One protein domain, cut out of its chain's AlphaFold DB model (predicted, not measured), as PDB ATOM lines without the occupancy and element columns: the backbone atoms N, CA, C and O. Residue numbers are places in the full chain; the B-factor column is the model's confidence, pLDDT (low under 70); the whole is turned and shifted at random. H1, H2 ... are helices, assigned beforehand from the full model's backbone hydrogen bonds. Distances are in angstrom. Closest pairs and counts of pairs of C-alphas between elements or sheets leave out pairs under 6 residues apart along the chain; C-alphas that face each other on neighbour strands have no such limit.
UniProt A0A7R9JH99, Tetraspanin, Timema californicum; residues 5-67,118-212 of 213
ATOM      1  N   PRO A   5      14.640  13.925  71.264       80.19
ATOM      2  CA  PRO A   5      14.401  13.977  69.818       80.19
ATOM      3  C   PRO A   5      15.610  13.515  68.989       80.19
ATOM      4  O   PRO A   5      15.440  12.916  67.931       80.19
ATOM      5  N   ARG A   6      16.840  13.703  69.491       81.00
ATOM      6  CA  ARG A   6      18.059  13.234  68.810       81.00
ATOM      7  C   ARG A   6      18.190  11.711  68.861       81.00
ATOM      8  O   ARG A   6      18.566  11.103  67.868       81.00
ATOM      9  N   LYS A   7      17.870  11.091  70.003       87.44
ATOM     10  CA  LYS A   7      17.871   9.622  70.135       87.44
ATOM     11  C   LYS A   7      16.803   8.983  69.245       87.44
ATOM     12  O   LYS A   7      17.069   7.971  68.608       87.44
ATOM     13  N   PHE A   8      15.635   9.614  69.165       88.88
ATOM     14  CA  PHE A   8      14.543   9.184  68.299       88.88
ATOM     15  C   PHE A   8      14.910   9.263  66.806       88.88
ATOM     16  O   PHE A   8      14.734   8.284  66.088       88.88
ATOM     17  N   ALA A   9      15.516  10.367  66.352       91.31
ATOM     18  CA  ALA A   9      15.958  10.514  64.960       91.31
ATOM     19  C   ALA A   9      16.994   9.454  64.543       91.31
ATOM     20  O   ALA A   9      16.895   8.884  63.458       91.31
ATOM     21  N   VAL A  10      17.970   9.157  65.413       92.31
ATOM     22  CA  VAL A  10      18.988   8.124  65.146       92.31
ATOM     23  C   VAL A  10      18.347   6.742  65.018       92.31
ATOM     24  O   VAL A  10      18.700   5.996  64.110       92.31
ATOM     25  N   LEU A  11      17.380   6.413  65.878       94.31
ATOM     26  CA  LEU A  11      16.663   5.140  65.803       94.31
ATOM     27  C   LEU A  11      15.883   4.999  64.486       94.31
ATOM     28  O   LEU A  11      15.997   3.969  63.824       94.31
ATOM     29  N   LEU A  12      15.140   6.035  64.076       94.00
ATOM     30  CA  LEU A  12      14.388   6.013  62.814       94.00
ATOM     31  C   LEU A  12      15.302   5.866  61.591       94.00
ATOM     32  O   LEU A  12      14.935   5.176  60.641       94.00
ATOM     33  N   LEU A  13      16.491   6.477  61.628       94.75
ATOM     34  CA  LEU A  13      17.493   6.368  60.569       94.75
ATOM     35  C   LEU A  13      18.072   4.950  60.468       94.75
ATOM     36  O   LEU A  13      18.236   4.441  59.363       94.75
ATOM     37  N   VAL A  14      18.336   4.288  61.599       96.50
ATOM     38  CA  VAL A  14      18.773   2.881  61.600       96.50
ATOM     39  C   VAL A  14      17.688   1.977  61.011       96.50
ATOM     40  O   VAL A  14      18.000   1.139  60.169       96.50
ATOM     41  N   ILE A  15      16.423   2.180  61.392       96.31
ATOM     42  CA  ILE A  15      15.287   1.420  60.839       96.31
ATOM     43  C   ILE A  15      15.200   1.607  59.320       96.31
ATOM     44  O   ILE A  15      15.131   0.622  58.594       96.31
ATOM     45  N   PHE A  16      15.305   2.845  58.831       96.25
ATOM     46  CA  PHE A  16      15.261   3.143  57.397       96.25
ATOM     47  C   PHE A  16      16.379   2.440  56.606       96.25
ATOM     48  O   PHE A  16      16.148   1.923  55.514       96.25
ATOM     49  N   ILE A  17      17.596   2.372  57.160       96.75
ATOM     50  CA  ILE A  17      18.716   1.656  56.525       96.75
ATOM     51  C   ILE A  17      18.439   0.148  56.466       96.75
ATOM     52  O   ILE A  17      18.714  -0.480  55.443       96.75
ATOM     53  N   VAL A  18      17.886  -0.432  57.537       96.56
ATOM     54  CA  VAL A  18      17.516  -1.856  57.567       96.56
ATOM     55  C   VAL A  18      16.416  -2.153  56.544       96.56
ATOM     56  O   VAL A  18      16.546  -3.119  55.794       96.56
ATOM     57  N   GLU A  19      15.384  -1.311  56.445       95.25
ATOM     58  CA  GLU A  19      14.315  -1.450  55.444       95.25
ATOM     59  C   GLU A  19      14.861  -1.421  54.011       95.25
ATOM     60  O   GLU A  19      14.519  -2.284  53.198       95.25
ATOM     61  N   LEU A  20      15.766  -0.483  53.708       94.75
ATOM     62  CA  LEU A  20      16.424  -0.413  52.401       94.75
ATOM     63  C   LEU A  20      17.267  -1.657  52.111       94.75
ATOM     64  O   LEU A  20      17.196  -2.201  51.009       94.75
ATOM     65  N   ALA A  21      18.048  -2.125  53.086       96.12
ATOM     66  CA  ALA A  21      18.889  -3.307  52.920       96.12
ATOM     67  C   ALA A  21      18.050  -4.564  52.638       96.12
ATOM     68  O   ALA A  21      18.349  -5.302  51.697       96.12
ATOM     69  N   VAL A  22      16.971  -4.775  53.401       94.25
ATOM     70  CA  VAL A  22      16.034  -5.892  53.199       94.25
ATOM     71  C   VAL A  22      15.350  -5.783  51.833       94.25
ATOM     72  O   VAL A  22      15.285  -6.774  51.104       94.25
ATOM     73  N   GLY A  23      14.902  -4.583  51.446       93.12
ATOM     74  CA  GLY A  23      14.274  -4.340  50.145       93.12
ATOM     75  C   GLY A  23      15.197  -4.655  48.964       93.12
ATOM     76  O   GLY A  23      14.788  -5.340  48.024       93.12
ATOM     77  N   ILE A  24      16.460  -4.217  49.024       93.75
ATOM     78  CA  ILE A  24      17.466  -4.502  47.990       93.75
ATOM     79  C   ILE A  24      17.782  -6.002  47.946       93.75
ATOM     80  O   ILE A  24      17.762  -6.596  46.867       93.75
ATOM     81  N   ALA A  25      18.021  -6.635  49.099       93.62
ATOM     82  CA  ALA A  25      18.326  -8.064  49.168       93.62
ATOM     83  C   ALA A  25      17.191  -8.922  48.579       93.62
ATOM     84  O   ALA A  25      17.440  -9.815  47.764       93.62
ATOM     85  N   ALA A  26      15.935  -8.604  48.912       90.50
ATOM     86  CA  ALA A  26      14.761  -9.268  48.349       90.50
ATOM     87  C   ALA A  26      14.632  -9.046  46.830       90.50
ATOM     88  O   ALA A  26      14.220  -9.946  46.095       90.50
ATOM     89  N   ALA A  27      15.006  -7.861  46.334       89.62
ATOM     90  CA  ALA A  27      14.950  -7.552  44.911       89.62
ATOM     91  C   ALA A  27      16.015  -8.295  44.082       89.62
ATOM     92  O   ALA A  27      15.745  -8.628  42.925       89.62
ATOM     93  N   VAL A  28      17.191  -8.559  44.660       94.44
ATOM     94  CA  VAL A  28      18.312  -9.243  43.991       94.44
ATOM     95  C   VAL A  28      18.110 -10.760  43.964       94.44
ATOM     96  O   VAL A  28      18.264 -11.383  42.913       94.44
ATOM     97  N   ASN A  29      17.668 -11.364  45.071       93.06
ATOM     98  CA  ASN A  29      17.614 -12.825  45.221       93.06
ATOM     99  C   ASN A  29      16.329 -13.477  44.673       93.06
ATOM    100  O   ASN A  29      15.957 -14.580  45.071       93.06
ATOM    101  N   LYS A  30      15.642 -12.840  43.714       89.44
ATOM    102  CA  LYS A  30      14.383 -13.352  43.134       89.44
ATOM    103  C   LYS A  30      14.531 -14.752  42.531       89.44
ATOM    104  O   LYS A  30      13.636 -15.581  42.668       89.44
ATOM    105  N   ASN A  31      15.645 -15.019  41.850       91.44
ATOM    106  CA  ASN A  31      15.892 -16.313  41.205       91.44
ATOM    107  C   ASN A  31      16.123 -17.425  42.232       91.44
ATOM    108  O   ASN A  31      15.606 -18.529  42.071       91.44
ATOM    109  N   GLU A  32      16.847 -17.111  43.304       93.06
ATOM    110  CA  GLU A  32      17.122 -18.044  44.389       93.06
ATOM    111  C   GLU A  32      15.832 -18.413  45.123       93.06
ATOM    112  O   GLU A  32      15.504 -19.593  45.212       93.06
ATOM    113  N   VAL A  33      15.018 -17.420  45.499       90.06
ATOM    114  CA  VAL A  33      13.700 -17.638  46.121       90.06
ATOM    115  C   VAL A  33      12.805 -18.524  45.251       90.06
ATOM    116  O   VAL A  33      12.211 -19.479  45.747       90.06
ATOM    117  N   ASN A  34      12.750 -18.258  43.943       91.81
ATOM    118  CA  ASN A  34      11.991 -19.067  42.986       91.81
ATOM    119  C   ASN A  34      12.462 -20.535  42.968       91.81
ATOM    120  O   ASN A  34      11.645 -21.456  42.962       91.81
ATOM    121  N   SER A  35      13.777 -20.768  42.991       92.56
ATOM    122  CA  SER A  35      14.348 -22.120  42.996       92.56
ATOM    123  C   SER A  35      14.126 -22.861  44.319       92.56
ATOM    124  O   SER A  35      13.788 -24.047  44.308       92.56
ATOM    125  N   VAL A  36      14.237 -22.159  45.451       93.06
ATOM    126  CA  VAL A  36      13.980 -22.697  46.793       93.06
ATOM    127  C   VAL A  36      12.511 -23.073  46.927       93.06
ATOM    128  O   VAL A  36      12.209 -24.187  47.347       93.06
ATOM    129  N   LEU A  37      11.601 -22.202  46.485       92.31
ATOM    130  CA  LEU A  37      10.164 -22.472  46.475       92.31
ATOM    131  C   LEU A  37       9.836 -23.714  45.637       92.31
ATOM    132  O   LEU A  37       9.139 -24.612  46.102       92.31
ATOM    133  N   LYS A  38      10.384 -23.806  44.421       94.50
ATOM    134  CA  LYS A  38      10.172 -24.961  43.539       94.50
ATOM    135  C   LYS A  38      10.709 -26.261  44.136       94.50
ATOM    136  O   LYS A  38      10.075 -27.306  44.015       94.50
ATOM    137  N   THR A  39      11.868 -26.198  44.785       94.44
ATOM    138  CA  THR A  39      12.498 -27.352  45.439       94.44
ATOM    139  C   THR A  39      11.698 -27.797  46.658       94.44
ATOM    140  O   THR A  39      11.454 -28.989  46.820       94.44
ATOM    141  N   ALA A  40      11.223 -26.852  47.473       92.12
ATOM    142  CA  ALA A  40      10.349 -27.139  48.605       92.12
ATOM    143  C   ALA A  40       9.054 -27.831  48.153       92.12
ATOM    144  O   ALA A  40       8.676 -28.850  48.729       92.12
ATOM    145  N   LEU A  41       8.430 -27.344  47.072       90.62
ATOM    146  CA  LEU A  41       7.254 -27.979  46.474       90.62
ATOM    147  C   LEU A  41       7.564 -29.394  45.964       90.62
ATOM    148  O   LEU A  41       6.827 -30.322  46.271       90.62
ATOM    149  N   ARG A  42       8.676 -29.608  45.247       92.00
ATOM    150  CA  ARG A  42       9.061 -30.957  44.785       92.00
ATOM    151  C   ARG A  42       9.306 -31.932  45.931       92.00
ATOM    152  O   ARG A  42       8.830 -33.062  45.876       92.00
ATOM    153  N   ASN A  43      10.014 -31.495  46.968       90.06
ATOM    154  CA  ASN A  43      10.297 -32.329  48.134       90.06
ATOM    155  C   ASN A  43       9.009 -32.679  48.892       90.06
ATOM    156  O   ASN A  43       8.828 -33.828  49.290       90.06
ATOM    157  N   SER A  44       8.094 -31.716  49.038       87.44
ATOM    158  CA  SER A  44       6.781 -31.945  49.651       87.44
ATOM    159  C   SER A  44       5.915 -32.904  48.825       87.44
ATOM    160  O   SER A  44       5.277 -33.781  49.403       87.44
ATOM    161  N   LEU A  45       5.927 -32.798  47.488       86.94
ATOM    162  CA  LEU A  45       5.191 -33.721  46.611       86.94
ATOM    163  C   LEU A  45       5.721 -35.157  46.722       86.94
ATOM    164  O   LEU A  45       4.944 -36.102  46.762       86.94
ATOM    165  N   GLY A  46       7.040 -35.338  46.802       83.88
ATOM    166  CA  GLY A  46       7.621 -36.659  47.046       83.88
ATOM    167  C   GLY A  46       7.207 -37.223  48.408       83.88
ATOM    168  O   GLY A  46       6.848 -38.395  48.510       83.88
ATOM    169  N   ASN A  47       7.192 -36.386  49.451       84.31
ATOM    170  CA  ASN A  47       6.846 -36.831  50.799       84.31
ATOM    171  C   ASN A  47       5.361 -37.201  50.949       84.31
ATOM    172  O   ASN A  47       5.057 -38.166  51.646       84.31
ATOM    173  N   SER A  48       4.454 -36.520  50.240       68.69
ATOM    174  CA  SER A  48       3.007 -36.794  50.297       68.69
ATOM    175  C   SER A  48       2.624 -38.205  49.827       68.69
ATOM    176  O   SER A  48       1.548 -38.697  50.170       68.69
ATOM    177  N   THR A  49       3.514 -38.879  49.090       70.62
ATOM    178  CA  THR A  49       3.338 -40.269  48.638       70.62
ATOM    179  C   THR A  49       3.796 -41.317  49.652       70.62
ATOM    180  O   THR A  49       3.255 -42.422  49.677       70.62
ATOM    181  N   HIS A  50       4.764 -40.974  50.508       67.56
ATOM    182  CA  HIS A  50       5.430 -41.909  51.418       67.56
ATOM    183  C   HIS A  50       5.109 -41.675  52.903       67.56
ATOM    184  O   HIS A  50       5.243 -42.615  53.688       67.56
ATOM    185  N   SER A  51       4.722 -40.462  53.325       59.00
ATOM    186  CA  SER A  51       4.637 -40.118  54.750       59.00
ATOM    187  C   SER A  51       3.636 -39.002  55.090       59.00
ATOM    188  O   SER A  51       3.627 -37.930  54.494       59.00
ATOM    189  N   SER A  52       2.867 -39.254  56.156       54.59
ATOM    190  CA  SER A  52       1.893 -38.394  56.851       54.59
ATOM    191  C   SER A  52       0.676 -37.901  56.047       54.59
ATOM    192  O   SER A  52       0.775 -37.278  54.994       54.59
ATOM    193  N   ASP A  53      -0.511 -38.065  56.637       63.34
ATOM    194  CA  ASP A  53      -1.745 -37.433  56.152       63.34
ATOM    195  C   ASP A  53      -1.650 -35.901  56.083       63.34
ATOM    196  O   ASP A  53      -2.495 -35.273  55.455       63.34
ATOM    197  N   VAL A  54      -0.655 -35.293  56.736       70.75
ATOM    198  CA  VAL A  54      -0.476 -33.840  56.827       70.75
ATOM    199  C   VAL A  54      -0.059 -33.246  55.483       70.75
ATOM    200  O   VAL A  54      -0.721 -32.325  55.015       70.75
ATOM    201  N   ASP A  55       0.977 -33.790  54.835       69.12
ATOM    202  CA  ASP A  55       1.431 -33.288  53.528       69.12
ATOM    203  C   ASP A  55       0.396 -33.564  52.442       69.12
ATOM    204  O   ASP A  55       0.116 -32.701  51.614       69.12
ATOM    205  N   ARG A  56      -0.234 -34.743  52.480       70.75
ATOM    206  CA  ARG A  56      -1.327 -35.080  51.564       70.75
ATOM    207  C   ARG A  56      -2.502 -34.108  51.705       70.75
ATOM    208  O   ARG A  56      -2.943 -33.561  50.703       70.75
ATOM    209  N   LYS A  57      -2.939 -33.814  52.938       69.56
ATOM    210  CA  LYS A  57      -3.979 -32.804  53.205       69.56
ATOM    211  C   LYS A  57      -3.564 -31.414  52.735       69.56
ATOM    212  O   LYS A  57      -4.385 -30.712  52.163       69.56
ATOM    213  N   ALA A  58      -2.312 -31.012  52.951       75.88
ATOM    214  CA  ALA A  58      -1.818 -29.719  52.485       75.88
ATOM    215  C   ALA A  58      -1.869 -29.609  50.951       75.88
ATOM    216  O   ALA A  58      -2.292 -28.581  50.430       75.88
ATOM    217  N   TRP A  59      -1.496 -30.672  50.231       76.25
ATOM    218  CA  TRP A  59      -1.618 -30.736  48.773       76.25
ATOM    219  C   TRP A  59      -3.068 -30.705  48.300       76.25
ATOM    220  O   TRP A  59      -3.369 -29.959  47.367       76.25
ATOM    221  N   ASP A  60      -3.953 -31.460  48.951       69.62
ATOM    222  CA  ASP A  60      -5.379 -31.483  48.627       69.62
ATOM    223  C   ASP A  60      -5.996 -30.083  48.779       69.62
ATOM    224  O   ASP A  60      -6.618 -29.599  47.837       69.62
ATOM    225  N   GLU A  61      -5.732 -29.397  49.900       70.19
ATOM    226  CA  GLU A  61      -6.210 -28.029  50.182       70.19
ATOM    227  C   GLU A  61      -5.627 -26.978  49.220       70.19
ATOM    228  O   GLU A  61      -6.327 -26.060  48.793       70.19
ATOM    229  N   MET A  62      -4.342 -27.092  48.856       72.44
ATOM    230  CA  MET A  62      -3.699 -26.166  47.911       72.44
ATOM    231  C   MET A  62      -4.228 -26.326  46.482       72.44
ATOM    232  O   MET A  62      -4.370 -25.339  45.757       72.44
ATOM    233  N   GLN A  63      -4.467 -27.565  46.047       68.81
ATOM    234  CA  GLN A  63      -4.889 -27.870  44.680       68.81
ATOM    235  C   GLN A  63      -6.378 -27.577  44.476       68.81
ATOM    236  O   GLN A  63      -6.751 -27.021  43.441       68.81
ATOM    237  N   MET A  64      -7.203 -27.837  45.493       59.16
ATOM    238  CA  MET A  64      -8.615 -27.476  45.517       59.16
ATOM    239  C   MET A  64      -9.106 -27.209  46.938       59.16
ATOM    240  O   MET A  64      -9.043 -28.074  47.808       59.16
ATOM    241  N   LYS A  65      -9.815 -26.095  47.128       48.09
ATOM    242  CA  LYS A  65     -10.886 -26.058  48.121       48.09
ATOM    243  C   LYS A  65     -11.927 -27.067  47.660       48.09
ATOM    244  O   LYS A  65     -12.638 -26.817  46.687       48.09
ATOM    245  N   VAL A  66     -12.060 -28.190  48.362       47.28
ATOM    246  CA  VAL A  66     -13.301 -28.962  48.295       47.28
ATOM    247  C   VAL A  66     -14.373 -28.066  48.906       47.28
ATOM    248  O   VAL A  66     -14.633 -28.088  50.109       47.28
ATOM    249  N   GLY A  67     -14.972 -27.210  48.085       42.16
ATOM    250  CA  GLY A  67     -16.222 -26.569  48.423       42.16
ATOM    251  C   GLY A  67     -17.261 -27.673  48.493       42.16
ATOM    252  O   GLY A  67     -17.902 -27.974  47.495       42.16
ATOM    253  N   TRP A 118     -10.488 -18.265  49.754       36.84
ATOM    254  CA  TRP A 118      -9.068 -18.608  49.668       36.84
ATOM    255  C   TRP A 118      -8.830 -19.028  48.226       36.84
ATOM    256  O   TRP A 118      -9.540 -19.887  47.702       36.84
ATOM    257  N   GLU A 119      -7.878 -18.374  47.571       50.38
ATOM    258  CA  GLU A 119      -7.656 -18.506  46.140       50.38
ATOM    259  C   GLU A 119      -7.387 -19.960  45.731       50.38
ATOM    260  O   GLU A 119      -6.304 -20.496  45.955       50.38
ATOM    261  N   ASN A 120      -8.358 -20.596  45.075       59.59
ATOM    262  CA  ASN A 120      -8.119 -21.867  44.403       59.59
ATOM    263  C   ASN A 120      -7.035 -21.673  43.340       59.59
ATOM    264  O   ASN A 120      -7.219 -20.883  42.407       59.59
ATOM    265  N   LEU A 121      -5.927 -22.412  43.443       69.25
ATOM    266  CA  LEU A 121      -4.854 -22.324  42.455       69.25
ATOM    267  C   LEU A 121      -5.222 -23.002  41.121       69.25
ATOM    268  O   LEU A 121      -4.585 -22.709  40.109       69.25
ATOM    269  N   LYS A 122      -6.265 -23.856  41.093       80.25
ATOM    270  CA  LYS A 122      -6.753 -24.555  39.881       80.25
ATOM    271  C   LYS A 122      -5.586 -25.147  39.082       80.25
ATOM    272  O   LYS A 122      -5.414 -24.884  37.891       80.25
ATOM    273  N   CYS A 123      -4.731 -25.869  39.793       88.00
ATOM    274  CA  CYS A 123      -3.449 -26.361  39.317       88.00
ATOM    275  C   CYS A 123      -3.273 -27.826  39.714       88.00
ATOM    276  O   CYS A 123      -3.926 -28.307  40.637       88.00
ATOM    277  N   CYS A 124      -2.370 -28.529  39.038       88.81
ATOM    278  CA  CYS A 124      -2.033 -29.902  39.383       88.81
ATOM    279  C   CYS A 124      -0.536 -30.165  39.238       88.81
ATOM    280  O   CYS A 124       0.070 -29.829  38.219       88.81
ATOM    281  N   GLY A 125       0.045 -30.806  40.255       89.31
ATOM    282  CA  GLY A 125       1.483 -31.071  40.320       89.31
ATOM    283  C   GLY A 125       2.312 -29.796  40.506       89.31
ATOM    284  O   GLY A 125       1.777 -28.697  40.663       89.31
ATOM    285  N   VAL A 126       3.638 -29.926  40.529       92.56
ATOM    286  CA  VAL A 126       4.541 -28.779  40.711       92.56
ATOM    287  C   VAL A 126       4.636 -27.980  39.413       92.56
ATOM    288  O   VAL A 126       4.329 -26.792  39.397       92.56
ATOM    289  N   GLU A 127       5.045 -28.625  38.327       92.31
ATOM    290  CA  GLU A 127       5.122 -28.063  36.978       92.31
ATOM    291  C   GLU A 127       3.911 -28.448  36.131       92.31
ATOM    292  O   GLU A 127       3.471 -27.650  35.307       92.31
ATOM    293  N   ASN A 128       3.391 -29.664  36.305       90.62
ATOM    294  CA  ASN A 128       2.202 -30.150  35.612       90.62
ATOM    295  C   ASN A 128       1.688 -31.451  36.247       90.62
ATOM    296  O   ASN A 128       2.353 -32.078  37.071       90.62
ATOM    297  N   TRP A 129       0.520 -31.901  35.795       85.50
ATOM    298  CA  TRP A 129      -0.139 -33.106  36.299       85.50
ATOM    299  C   TRP A 129       0.687 -34.400  36.185       85.50
ATOM    300  O   TRP A 129       0.455 -35.317  36.968       85.50
ATOM    301  N   ARG A 130       1.670 -34.492  35.276       88.00
ATOM    302  CA  ARG A 130       2.533 -35.685  35.133       88.00
ATOM    303  C   ARG A 130       3.553 -35.819  36.257       88.00
ATOM    304  O   ARG A 130       4.189 -36.861  36.375       88.00
ATOM    305  N   ASP A 131       3.719 -34.805  37.107       88.56
ATOM    306  CA  ASP A 131       4.572 -34.933  38.291       88.56
ATOM    307  C   ASP A 131       4.105 -36.069  39.213       88.56
ATOM    308  O   ASP A 131       4.923 -36.666  39.907       88.56
ATOM    309  N   TRP A 132       2.814 -36.413  39.160       83.75
ATOM    310  CA  TRP A 132       2.233 -37.558  39.856       83.75
ATOM    311  C   TRP A 132       2.651 -38.914  39.260       83.75
ATOM    312  O   TRP A 132       2.824 -39.876  40.010       83.75
ATOM    313  N   ASP A 133       2.921 -38.985  37.951       85.00
ATOM    314  CA  ASP A 133       3.456 -40.196  37.306       85.00
ATOM    315  C   ASP A 133       4.855 -40.522  37.858       85.00
ATOM    316  O   ASP A 133       5.188 -41.682  38.107       85.00
ATOM    317  N   ASN A 134       5.663 -39.486  38.116       83.19
ATOM    318  CA  ASN A 134       7.035 -39.624  38.617       83.19
ATOM    319  C   ASN A 134       7.103 -40.172  40.049       83.19
ATOM    320  O   ASN A 134       8.110 -40.764  40.431       83.19
ATOM    321  N   VAL A 135       6.042 -39.982  40.835       82.31
ATOM    322  CA  VAL A 135       5.942 -40.471  42.218       82.31
ATOM    323  C   VAL A 135       5.075 -41.733  42.342       82.31
ATOM    324  O   VAL A 135       4.850 -42.216  43.445       82.31
ATOM    325  N   SER A 136       4.638 -42.312  41.213       79.31
ATOM    326  CA  SER A 136       3.932 -43.606  41.135       79.31
ATOM    327  C   SER A 136       2.667 -43.716  42.001       79.31
ATOM    328  O   SER A 136       2.307 -44.815  42.430       79.31
ATOM    329  N   VAL A 137       1.966 -42.602  42.243       72.25
ATOM    330  CA  VAL A 137       0.673 -42.598  42.949       72.25
ATOM    331  C   VAL A 137      -0.465 -42.143  42.033       72.25
ATOM    332  O   VAL A 137      -0.232 -41.382  41.092       72.25
ATOM    333  N   PRO A 138      -1.709 -42.590  42.288       73.19
ATOM    334  CA  PRO A 138      -2.869 -42.105  41.555       73.19
ATOM    335  C   PRO A 138      -3.041 -40.593  41.697       73.19
ATOM    336  O   PRO A 138      -2.827 -40.031  42.770       73.19
ATOM    337  N   LEU A 139      -3.497 -39.958  40.618       76.19
ATOM    338  CA  LEU A 139      -3.830 -38.538  40.599       76.19
ATOM    339  C   LEU A 139      -4.890 -38.216  41.677       76.19
ATOM    340  O   LEU A 139      -5.925 -38.895  41.709       76.19
ATOM    341  N   PRO A 140      -4.679 -37.207  42.542       74.50
ATOM    342  CA  PRO A 140      -5.655 -36.851  43.563       74.50
ATOM    343  C   PRO A 140      -6.893 -36.193  42.945       74.50
ATOM    344  O   PRO A 140      -6.838 -35.579  41.877       74.50
ATOM    345  N   ALA A 141      -8.022 -36.283  43.650       71.31
ATOM    346  CA  ALA A 141      -9.283 -35.677  43.217       71.31
ATOM    347  C   ALA A 141      -9.202 -34.141  43.107       71.31
ATOM    348  O   ALA A 141      -9.939 -33.548  42.328       71.31
ATOM    349  N   SER A 142      -8.279 -33.508  43.836       74.38
ATOM    350  CA  SER A 142      -7.997 -32.067  43.802       74.38
ATOM    351  C   SER A 142      -7.387 -31.567  42.483       74.38
ATOM    352  O   SER A 142      -7.378 -30.372  42.214       74.38
ATOM    353  N   CYS A 143      -6.895 -32.462  41.622       80.44
ATOM    354  CA  CYS A 143      -6.372 -32.111  40.299       80.44
ATOM    355  C   CYS A 143      -7.456 -31.998  39.210       80.44
ATOM    356  O   CYS A 143      -7.145 -31.720  38.045       80.44
ATOM    357  N   CYS A 144      -8.714 -32.242  39.570       77.44
ATOM    358  CA  CYS A 144      -9.839 -32.355  38.657       77.44
ATOM    359  C   CYS A 144     -10.782 -31.158  38.784       77.44
ATOM    360  O   CYS A 144     -11.286 -30.918  39.876       77.44
ATOM    361  N   PRO A 145     -11.128 -30.457  37.693       69.12
ATOM    362  CA  PRO A 145     -12.298 -29.583  37.695       69.12
ATOM    363  C   PRO A 145     -13.548 -30.390  38.077       69.12
ATOM    364  O   PRO A 145     -13.629 -31.564  37.709       69.12
ATOM    365  N   ASP A 146     -14.507 -29.774  38.783       59.97
ATOM    366  CA  ASP A 146     -15.748 -30.436  39.212       59.97
ATOM    367  C   ASP A 146     -16.333 -31.301  38.080       59.97
ATOM    368  O   ASP A 146     -16.550 -30.793  36.971       59.97
ATOM    369  N   PRO A 147     -16.571 -32.606  38.310       49.81
ATOM    370  CA  PRO A 147     -17.128 -33.451  37.275       49.81
ATOM    371  C   PRO A 147     -18.533 -32.934  36.936       49.81
ATOM    372  O   PRO A 147     -19.339 -32.725  37.848       49.81
ATOM    373  N   PRO A 148     -18.875 -32.739  35.647       44.00
ATOM    374  CA  PRO A 148     -20.260 -32.501  35.278       44.00
ATOM    375  C   PRO A 148     -21.084 -33.671  35.815       44.00
ATOM    376  O   PRO A 148     -20.716 -34.821  35.591       44.00
ATOM    377  N   ALA A 149     -22.142 -33.354  36.563       46.25
ATOM    378  CA  ALA A 149     -23.038 -34.271  37.262       46.25
ATOM    379  C   ALA A 149     -23.289 -35.589  36.501       46.25
ATOM    380  O   ALA A 149     -24.233 -35.694  35.725       46.25
ATOM    381  N   GLN A 150     -22.444 -36.597  36.724       41.84
ATOM    382  CA  GLN A 150     -22.600 -37.965  36.229       41.84
ATOM    383  C   GLN A 150     -21.969 -38.936  37.233       41.84
ATOM    384  O   GLN A 150     -20.974 -38.598  37.885       41.84
ATOM    385  N   PRO A 151     -22.563 -40.127  37.429       47.34
ATOM    386  CA  PRO A 151     -22.210 -40.975  38.548       47.34
ATOM    387  C   PRO A 151     -20.876 -41.675  38.279       47.34
ATOM    388  O   PRO A 151     -20.697 -42.331  37.262       47.34
ATOM    389  N   LEU A 152     -19.978 -41.564  39.257       44.28
ATOM    390  CA  LEU A 152     -18.899 -42.503  39.563       44.28
ATOM    391  C   LEU A 152     -17.880 -42.785  38.438       44.28
ATOM    392  O   LEU A 152     -18.082 -43.597  37.540       44.28
ATOM    393  N   LYS A 153     -16.674 -42.238  38.653       46.44
ATOM    394  CA  LYS A 153     -15.396 -42.689  38.073       46.44
ATOM    395  C   LYS A 153     -15.123 -42.269  36.626       46.44
ATOM    396  O   LYS A 153     -14.568 -43.043  35.849       46.44
ATOM    397  N   GLN A 154     -15.356 -41.002  36.291       45.69
ATOM    398  CA  GLN A 154     -14.530 -40.387  35.254       45.69
ATOM    399  C   GLN A 154     -13.227 -39.920  35.901       45.69
ATOM    400  O   GLN A 154     -13.124 -38.828  36.445       45.69
ATOM    401  N   ILE A 155     -12.244 -40.822  35.905       55.94
ATOM    402  CA  ILE A 155     -10.857 -40.496  36.238       55.94
ATOM    403  C   ILE A 155     -10.456 -39.338  35.321       55.94
ATOM    404  O   ILE A 155     -10.656 -39.413  34.106       55.94
ATOM    405  N   CYS A 156      -9.889 -38.280  35.886       65.00
ATOM    406  CA  CYS A 156      -9.290 -37.164  35.158       65.00
ATOM    407  C   CYS A 156      -7.997 -37.654  34.493       65.00
ATOM    408  O   CYS A 156      -6.893 -37.320  34.896       65.00
ATOM    409  N   ALA A 157      -8.149 -38.563  33.531       57.44
ATOM    410  CA  ALA A 157      -7.077 -39.286  32.856       57.44
ATOM    411  C   ALA A 157      -6.738 -38.663  31.497       57.44
ATOM    412  O   ALA A 157      -5.918 -39.201  30.756       57.44
ATOM    413  N   THR A 158      -7.397 -37.558  31.134       63.72
ATOM    414  CA  THR A 158      -7.200 -36.897  29.845       63.72
ATOM    415  C   THR A 158      -6.760 -35.448  30.036       63.72
ATOM    416  O   THR A 158      -7.220 -34.798  30.974       63.72
ATOM    417  N   PRO A 159      -5.945 -34.889  29.118       63.69
ATOM    418  CA  PRO A 159      -5.524 -33.486  29.173       63.69
ATOM    419  C   PRO A 159      -6.685 -32.480  29.157       63.69
ATOM    420  O   PRO A 159      -6.492 -31.325  29.518       63.69
ATOM    421  N   ALA A 160      -7.873 -32.905  28.711       65.38
ATOM    422  CA  ALA A 160      -9.072 -32.077  28.627       65.38
ATOM    423  C   ALA A 160      -9.848 -31.982  29.953       65.38
ATOM    424  O   ALA A 160     -10.699 -31.110  30.091       65.38
ATOM    425  N   THR A 161      -9.576 -32.872  30.912       67.88
ATOM    426  CA  THR A 161     -10.343 -33.003  32.163       67.88
ATOM    427  C   THR A 161      -9.484 -32.870  33.420       67.88
ATOM    428  O   THR A 161      -9.954 -33.159  34.513       67.88
ATOM    429  N   VAL A 162      -8.232 -32.425  33.280       80.06
ATOM    430  CA  VAL A 162      -7.279 -32.196  34.377       80.06
ATOM    431  C   VAL A 162      -6.824 -30.741  34.376       80.06
ATOM    432  O   VAL A 162      -6.717 -30.124  33.312       80.06
ATOM    433  N   TYR A 163      -6.505 -30.188  35.546       83.62
ATOM    434  CA  TYR A 163      -5.767 -28.930  35.597       83.62
ATOM    435  C   TYR A 163      -4.384 -29.122  34.969       83.62
ATOM    436  O   TYR A 163      -3.504 -29.778  35.518       83.62
ATOM    437  N   SER A 164      -4.195 -28.566  33.773       84.31
ATOM    438  CA  SER A 164      -2.957 -28.714  33.002       84.31
ATOM    439  C   SER A 164      -1.835 -27.778  33.459       84.31
ATOM    440  O   SER A 164      -0.681 -27.988  33.092       84.31
ATOM    441  N   VAL A 165      -2.165 -26.766  34.266       87.62
ATOM    442  CA  VAL A 165      -1.230 -25.774  34.810       87.62
ATOM    443  C   VAL A 165      -0.597 -26.294  36.103       87.62
ATOM    444  O   VAL A 165      -1.298 -26.798  36.979       87.62
ATOM    445  N   GLY A 166       0.722 -26.146  36.242       90.75
ATOM    446  CA  GLY A 166       1.455 -26.491  37.462       90.75
ATOM    447  C   GLY A 166       1.240 -25.502  38.604       90.75
ATOM    448  O   GLY A 166       1.156 -24.289  38.401       90.75
ATOM    449  N   CYS A 167       1.212 -26.011  39.835       91.75
ATOM    450  CA  CYS A 167       0.978 -25.191  41.017       91.75
ATOM    451  C   CYS A 167       2.109 -24.213  41.318       91.75
ATOM    452  O   CYS A 167       1.846 -23.160  41.887       91.75
ATOM    453  N   TYR A 168       3.347 -24.500  40.910       93.56
ATOM    454  CA  TYR A 168       4.453 -23.561  41.082       93.56
ATOM    455  C   TYR A 168       4.228 -22.260  40.303       93.56
ATOM    456  O   TYR A 168       4.411 -21.180  40.863       93.56
ATOM    457  N   ASP A 169       3.804 -22.341  39.040       91.94
ATOM    458  CA  ASP A 169       3.608 -21.152  38.205       91.94
ATOM    459  C   ASP A 169       2.380 -20.350  38.645       91.94
ATOM    460  O   ASP A 169       2.445 -19.116  38.727       91.94
ATOM    461  N   THR A 170       1.290 -21.032  39.015       89.75
ATOM    462  CA  THR A 170       0.126 -20.359  39.602       89.75
ATOM    463  C   THR A 170       0.499 -19.695  40.926       89.75
ATOM    464  O   THR A 170       0.253 -18.501  41.092       89.75
ATOM    465  N   LEU A 171       1.148 -20.417  41.848       90.12
ATOM    466  CA  LEU A 171       1.538 -19.886  43.156       90.12
ATOM    467  C   LEU A 171       2.486 -18.702  43.007       90.12
ATOM    468  O   LEU A 171       2.299 -17.678  43.652       90.12
ATOM    469  N   LYS A 172       3.469 -18.798  42.111       90.75
ATOM    470  CA  LYS A 172       4.379 -17.698  41.794       90.75
ATOM    471  C   LYS A 172       3.626 -16.461  41.307       90.75
ATOM    472  O   LYS A 172       3.993 -15.348  41.675       90.75
ATOM    473  N   THR A 173       2.588 -16.644  40.496       88.62
ATOM    474  CA  THR A 173       1.761 -15.541  39.988       88.62
ATOM    475  C   THR A 173       0.927 -14.924  41.108       88.62
ATOM    476  O   THR A 173       0.995 -13.717  41.311       88.62
ATOM    477  N   LYS A 174       0.254 -15.746  41.920       85.12
ATOM    478  CA  LYS A 174      -0.528 -15.274  43.071       85.12
ATOM    479  C   LYS A 174       0.327 -14.558  44.117       85.12
ATOM    480  O   LYS A 174      -0.016 -13.475  44.583       85.12
ATOM    481  N   VAL A 175       1.499 -15.114  44.425       88.31
ATOM    482  CA  VAL A 175       2.483 -14.482  45.314       88.31
ATOM    483  C   VAL A 175       2.982 -13.169  44.721       88.31
ATOM    484  O   VAL A 175       3.145 -12.205  45.460       88.31
ATOM    485  N   LYS A 176       3.207 -13.089  43.405       88.62
ATOM    486  CA  LYS A 176       3.618 -11.843  42.743       88.62
ATOM    487  C   LYS A 176       2.541 -10.763  42.857       88.62
ATOM    488  O   LYS A 176       2.886  -9.618  43.140       88.62
ATOM    489  N   ASP A 177       1.275 -11.123  42.683       86.69
ATOM    490  CA  ASP A 177       0.156 -10.182  42.783       86.69
ATOM    491  C   ASP A 177       0.013  -9.642  44.215       86.69
ATOM    492  O   ASP A 177      -0.057  -8.429  44.422       86.69
ATOM    493  N   GLY A 178       0.102 -10.517  45.222       87.25
ATOM    494  CA  GLY A 178       0.148 -10.104  46.628       87.25
ATOM    495  C   GLY A 178       1.402  -9.291  46.980       87.25
ATOM    496  O   GLY A 178       1.333  -8.310  47.724       87.25
ATOM    497  N   ALA A 179       2.555  -9.638  46.401       88.25
ATOM    498  CA  ALA A 179       3.815  -8.934  46.630       88.25
ATOM    499  C   ALA A 179       3.782  -7.485  46.124       88.25
ATOM    500  O   ALA A 179       4.450  -6.635  46.712       88.25
ATOM    501  N   ILE A 180       2.996  -7.177  45.085       90.81
ATOM    502  CA  ILE A 180       2.806  -5.796  44.612       90.81
ATOM    503  C   ILE A 180       2.164  -4.938  45.709       90.81
ATOM    504  O   ILE A 180       2.631  -3.828  45.970       90.81
ATOM    505  N   VAL A 181       1.145  -5.461  46.399       93.50
ATOM    506  CA  VAL A 181       0.473  -4.746  47.498       93.50
ATOM    507  C   VAL A 181       1.437  -4.516  48.662       93.50
ATOM    508  O   VAL A 181       1.563  -3.392  49.148       93.50
ATOM    509  N   ILE A 182       2.175  -5.553  49.067       91.50
ATOM    510  CA  ILE A 182       3.159  -5.470  50.162       91.50
ATOM    511  C   ILE A 182       4.270  -4.467  49.825       91.50
ATOM    512  O   ILE A 182       4.657  -3.662  50.674       91.50
ATOM    513  N   MET A 183       4.752  -4.467  48.579       92.38
ATOM    514  CA  MET A 183       5.748  -3.507  48.103       92.38
ATOM    515  C   MET A 183       5.226  -2.067  48.193       92.38
ATOM    516  O   MET A 183       5.957  -1.184  48.642       92.38
ATOM    517  N   GLY A 184       3.959  -1.834  47.835       94.00
ATOM    518  CA  GLY A 184       3.315  -0.527  47.969       94.00
ATOM    519  C   GLY A 184       3.253  -0.038  49.418       94.00
ATOM    520  O   GLY A 184       3.634   1.099  49.700       94.00
ATOM    521  N   VAL A 185       2.845  -0.907  50.350       96.06
ATOM    522  CA  VAL A 185       2.816  -0.586  51.789       96.06
ATOM    523  C   VAL A 185       4.220  -0.271  52.310       96.06
ATOM    524  O   VAL A 185       4.399   0.737  52.990       96.06
ATOM    525  N   GLY A 186       5.226  -1.073  51.948       94.94
ATOM    526  CA  GLY A 186       6.614  -0.856  52.366       94.94
ATOM    527  C   GLY A 186       7.181   0.487  51.895       94.94
ATOM    528  O   GLY A 186       7.791   1.210  52.679       94.94
ATOM    529  N   ILE A 187       6.917   0.873  50.642       95.44
ATOM    530  CA  ILE A 187       7.328   2.184  50.109       95.44
ATOM    531  C   ILE A 187       6.613   3.324  50.849       95.44
ATOM    532  O   ILE A 187       7.241   4.329  51.190       95.44
ATOM    533  N   GLY A 188       5.314   3.171  51.128       96.88
ATOM    534  CA  GLY A 188       4.543   4.153  51.891       96.88
ATOM    535  C   GLY A 188       5.084   4.352  53.309       96.88
ATOM    536  O   GLY A 188       5.265   5.491  53.745       96.88
ATOM    537  N   LEU A 189       5.410   3.257  54.004       96.19
ATOM    538  CA  LEU A 189       6.028   3.299  55.330       96.19
ATOM    539  C   LEU A 189       7.398   3.982  55.288       96.19
ATOM    540  O   LEU A 189       7.628   4.895  56.077       96.19
ATOM    541  N   ALA A 190       8.249   3.646  54.316       96.06
ATOM    542  CA  ALA A 190       9.559   4.279  54.149       96.06
ATOM    543  C   ALA A 190       9.457   5.800  53.904       96.06
ATOM    544  O   ALA A 190      10.267   6.578  54.414       96.06
ATOM    545  N   PHE A 191       8.442   6.254  53.162       96.81
ATOM    546  CA  PHE A 191       8.202   7.682  52.931       96.81
ATOM    547  C   PHE A 191       7.747   8.414  54.205       96.81
ATOM    548  O   PHE A 191       8.272   9.481  54.533       96.81
ATOM    549  N   ILE A 192       6.809   7.829  54.956       97.12
ATOM    550  CA  ILE A 192       6.350   8.382  56.241       97.12
ATOM    551  C   ILE A 192       7.508   8.423  57.249       97.12
ATOM    552  O   ILE A 192       7.702   9.432  57.931       97.12
ATOM    553  N   GLN A 193       8.313   7.362  57.297       96.12
ATOM    554  CA  GLN A 193       9.524   7.262  58.109       96.12
ATOM    555  C   GLN A 193      10.492   8.410  57.793       96.12
ATOM    556  O   GLN A 193      10.971   9.092  58.703       96.12
ATOM    557  N   PHE A 194      10.737   8.676  56.506       95.69
ATOM    558  CA  PHE A 194      11.602   9.767  56.057       95.69
ATOM    559  C   PHE A 194      11.089  11.144  56.504       95.69
ATOM    560  O   PHE A 194      11.857  11.944  57.043       95.69
ATOM    561  N   ILE A 195       9.785  11.406  56.370       96.44
ATOM    562  CA  ILE A 195       9.160  12.637  56.887       96.44
ATOM    563  C   ILE A 195       9.350  12.748  58.410       96.44
ATOM    564  O   ILE A 195       9.687  13.822  58.918       96.44
ATOM    565  N   GLY A 196       9.194  11.640  59.140       95.50
ATOM    566  CA  GLY A 196       9.428  11.575  60.584       95.50
ATOM    567  C   GLY A 196      10.860  11.954  60.976       95.50
ATOM    568  O   GLY A 196      11.059  12.704  61.934       95.50
ATOM    569  N   ILE A 197      11.854  11.511  60.200       95.25
ATOM    570  CA  ILE A 197      13.264  11.881  60.391       95.25
ATOM    571  C   ILE A 197      13.449  13.394  60.218       95.25
ATOM    572  O   ILE A 197      14.049  14.040  61.082       95.25
ATOM    573  N   VAL A 198      12.896  13.982  59.149       94.31
ATOM    574  CA  VAL A 198      12.986  15.431  58.889       94.31
ATOM    575  C   VAL A 198      12.376  16.231  60.041       94.31
ATOM    576  O   VAL A 198      13.030  17.127  60.581       94.31
ATOM    577  N   PHE A 199      11.163  15.884  60.483       94.19
ATOM    578  CA  PHE A 199      10.519  16.585  61.595       94.19
ATOM    579  C   PHE A 199      11.265  16.426  62.920       94.19
ATOM    580  O   PHE A 199      11.373  17.398  63.669       94.19
ATOM    581  N   ALA A 200      11.831  15.250  63.203       92.38
ATOM    582  CA  ALA A 200      12.627  15.036  64.407       92.38
ATOM    583  C   ALA A 200      13.868  15.948  64.441       92.38
ATOM    584  O   ALA A 200      14.176  16.537  65.483       92.38
ATOM    585  N   PHE A 201      14.544  16.135  63.301       89.94
ATOM    586  CA  PHE A 201      15.671  17.065  63.186       89.94
ATOM    587  C   PHE A 201      15.247  18.537  63.266       89.94
ATOM    588  O   PHE A 201      15.913  19.326  63.948       89.94
ATOM    589  N   CYS A 202      14.132  18.911  62.632       91.50
ATOM    590  CA  CYS A 202      13.570  20.261  62.734       91.50
ATOM    591  C   CYS A 202      13.222  20.612  64.188       91.50
ATOM    592  O   CYS A 202      13.611  21.672  64.679       91.50
ATOM    593  N   LEU A 203      12.562  19.697  64.906       90.56
ATOM    594  CA  LEU A 203      12.192  19.885  66.307       90.56
ATOM    595  C   LEU A 203      13.424  19.969  67.218       90.56
ATOM    596  O   LEU A 203      13.501  20.862  68.060       90.56
ATOM    597  N   ALA A 204      14.415  19.092  67.026       88.56
ATOM    598  CA  ALA A 204      15.671  19.155  67.775       88.56
ATOM    599  C   ALA A 204      16.390  20.504  67.577       88.56
ATOM    600  O   ALA A 204      16.925  21.073  68.529       88.56
ATOM    601  N   SER A 205      16.358  21.035  66.350       87.12
ATOM    602  CA  SER A 205      16.951  22.332  66.008       87.12
ATOM    603  C   SER A 205      16.178  23.510  66.611       87.12
ATOM    604  O   SER A 205      16.794  24.492  67.026       87.12
ATOM    605  N   ALA A 206      14.848  23.421  66.683       89.38
ATOM    606  CA  ALA A 206      14.002  24.444  67.289       89.38
ATOM    607  C   ALA A 206      14.191  24.525  68.814       89.38
ATOM    608  O   ALA A 206      14.343  25.622  69.344       89.38
ATOM    609  N   ILE A 207      14.257  23.376  69.503       88.06
ATOM    610  CA  ILE A 207      14.481  23.320  70.960       88.06
ATOM    611  C   ILE A 207      15.834  23.934  71.318       88.06
ATOM    612  O   ILE A 207      15.897  24.786  72.200       88.06
ATOM    613  N   LYS A 208      16.899  23.573  70.587       86.25
ATOM    614  CA  LYS A 208      18.239  24.121  70.833       86.25
ATOM    615  C   LYS A 208      18.262  25.656  70.764       86.25
ATOM    616  O   LYS A 208      18.871  26.295  71.607       86.25
ATOM    617  N   ARG A 209      17.564  26.250  69.789       85.94
ATOM    618  CA  ARG A 209      17.479  27.715  69.627       85.94
ATOM    619  C   ARG A 209      16.650  28.406  70.714       85.94
ATOM    620  O   ARG A 209      16.825  29.600  70.927       85.94
ATOM    621  N   GLY A 210      15.719  27.692  71.346       81.81
ATOM    622  CA  GLY A 210      14.908  28.208  72.451       81.81
ATOM    623  C   GLY A 210      15.650  28.240  73.788       81.81
ATOM    624  O   GLY A 210      15.310  29.062  74.624       81.81
ATOM    625  N   GLU A 211      16.664  27.388  73.975       78.88
ATOM    626  CA  GLU A 211      17.535  27.400  75.164       78.88
ATOM    627  C   GLU A 211      18.644  28.475  75.086       78.88
ATOM    628  O   GLU A 211      19.269  28.778  76.096       78.88
ATOM    629  N   GLU A 212      18.891  29.063  73.907       74.62
ATOM    630  CA  GLU A 212      19.911  30.106  73.670       74.62
ATOM    631  C   GLU A 212      19.365  31.555  73.786       74.62
ATOM    632  O   GLU A 212      20.104  32.505  73.520       74.62
TER     633      GLU A 212
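This is residues 5 to 67 and 118 to 212 of the 213 residues of the protein "Tetraspanin" of Timema californicum (UniProt A0A7R9JH99). A long, narrow rod: H5 runs along most of its length on one side, while H1 and H2 follow one another along the other side with a corner between them. They meet H5 in two places and leave a gap between, with a small head of H3, H4 and unnamed loops at one end; residues 148 to 153 stick out of this head. The 158 printed residues include five named helices, H1 to H5 in chain order, and no named strand: the class is all helix. The whole is extended, with a radius of gyration of the C-alphas of 24.9 A and spans of 89 by 30 by 25 A.

H1, residues 5 to 28, begins at C-alpha 5 (14.401, 13.977, 69.818) and is 34.9 A long. H2, residues 30 to 50, measures 31.1 A. H3 is residues 53 to 63 and H4 residues 131 to 134. H5, residues 167 to 211, measures 64.9 A, has a kink of 27 degrees near residue 179, and ends at C-alpha 211 (17.535, 27.400, 75.164).

H1 and H2 meet only through their tight link. H1 touches residues 190 to 204 of H5 at a shallow tilt of 22 degrees, opposite ways; the closest C-alphas, of Ala 9 and Ile 197, are 5.5 A apart. H2 touches H5 at a steep tilt of 47 degrees, closest at the C-alphas of Lys 38 and Tyr 168, 6.4 A. H2 touches H3 with residues 44 to 49, closest at the C-alphas of Ser 48 and Arg 56, 4.8 A. H4 is near H2, with 7 pairs of C-alphas within 10 A. Every O i to N i+4 pair is within hydrogen-bond range in H1 and H3, 15 of 17 in H2 and 40 of 41 in H5; H4 is too short for one.

The farthest C-alphas, of Pro 151 and Glu 212, are 89.8 A apart. Residues 68 to 117 are not printed, and 10.8 A separates C-alphas 67 and 118. The link from H4 to H5 is long, 32 residues. The 34 residues with pLDDT under 70 include 118 to 121 and 145 to 161.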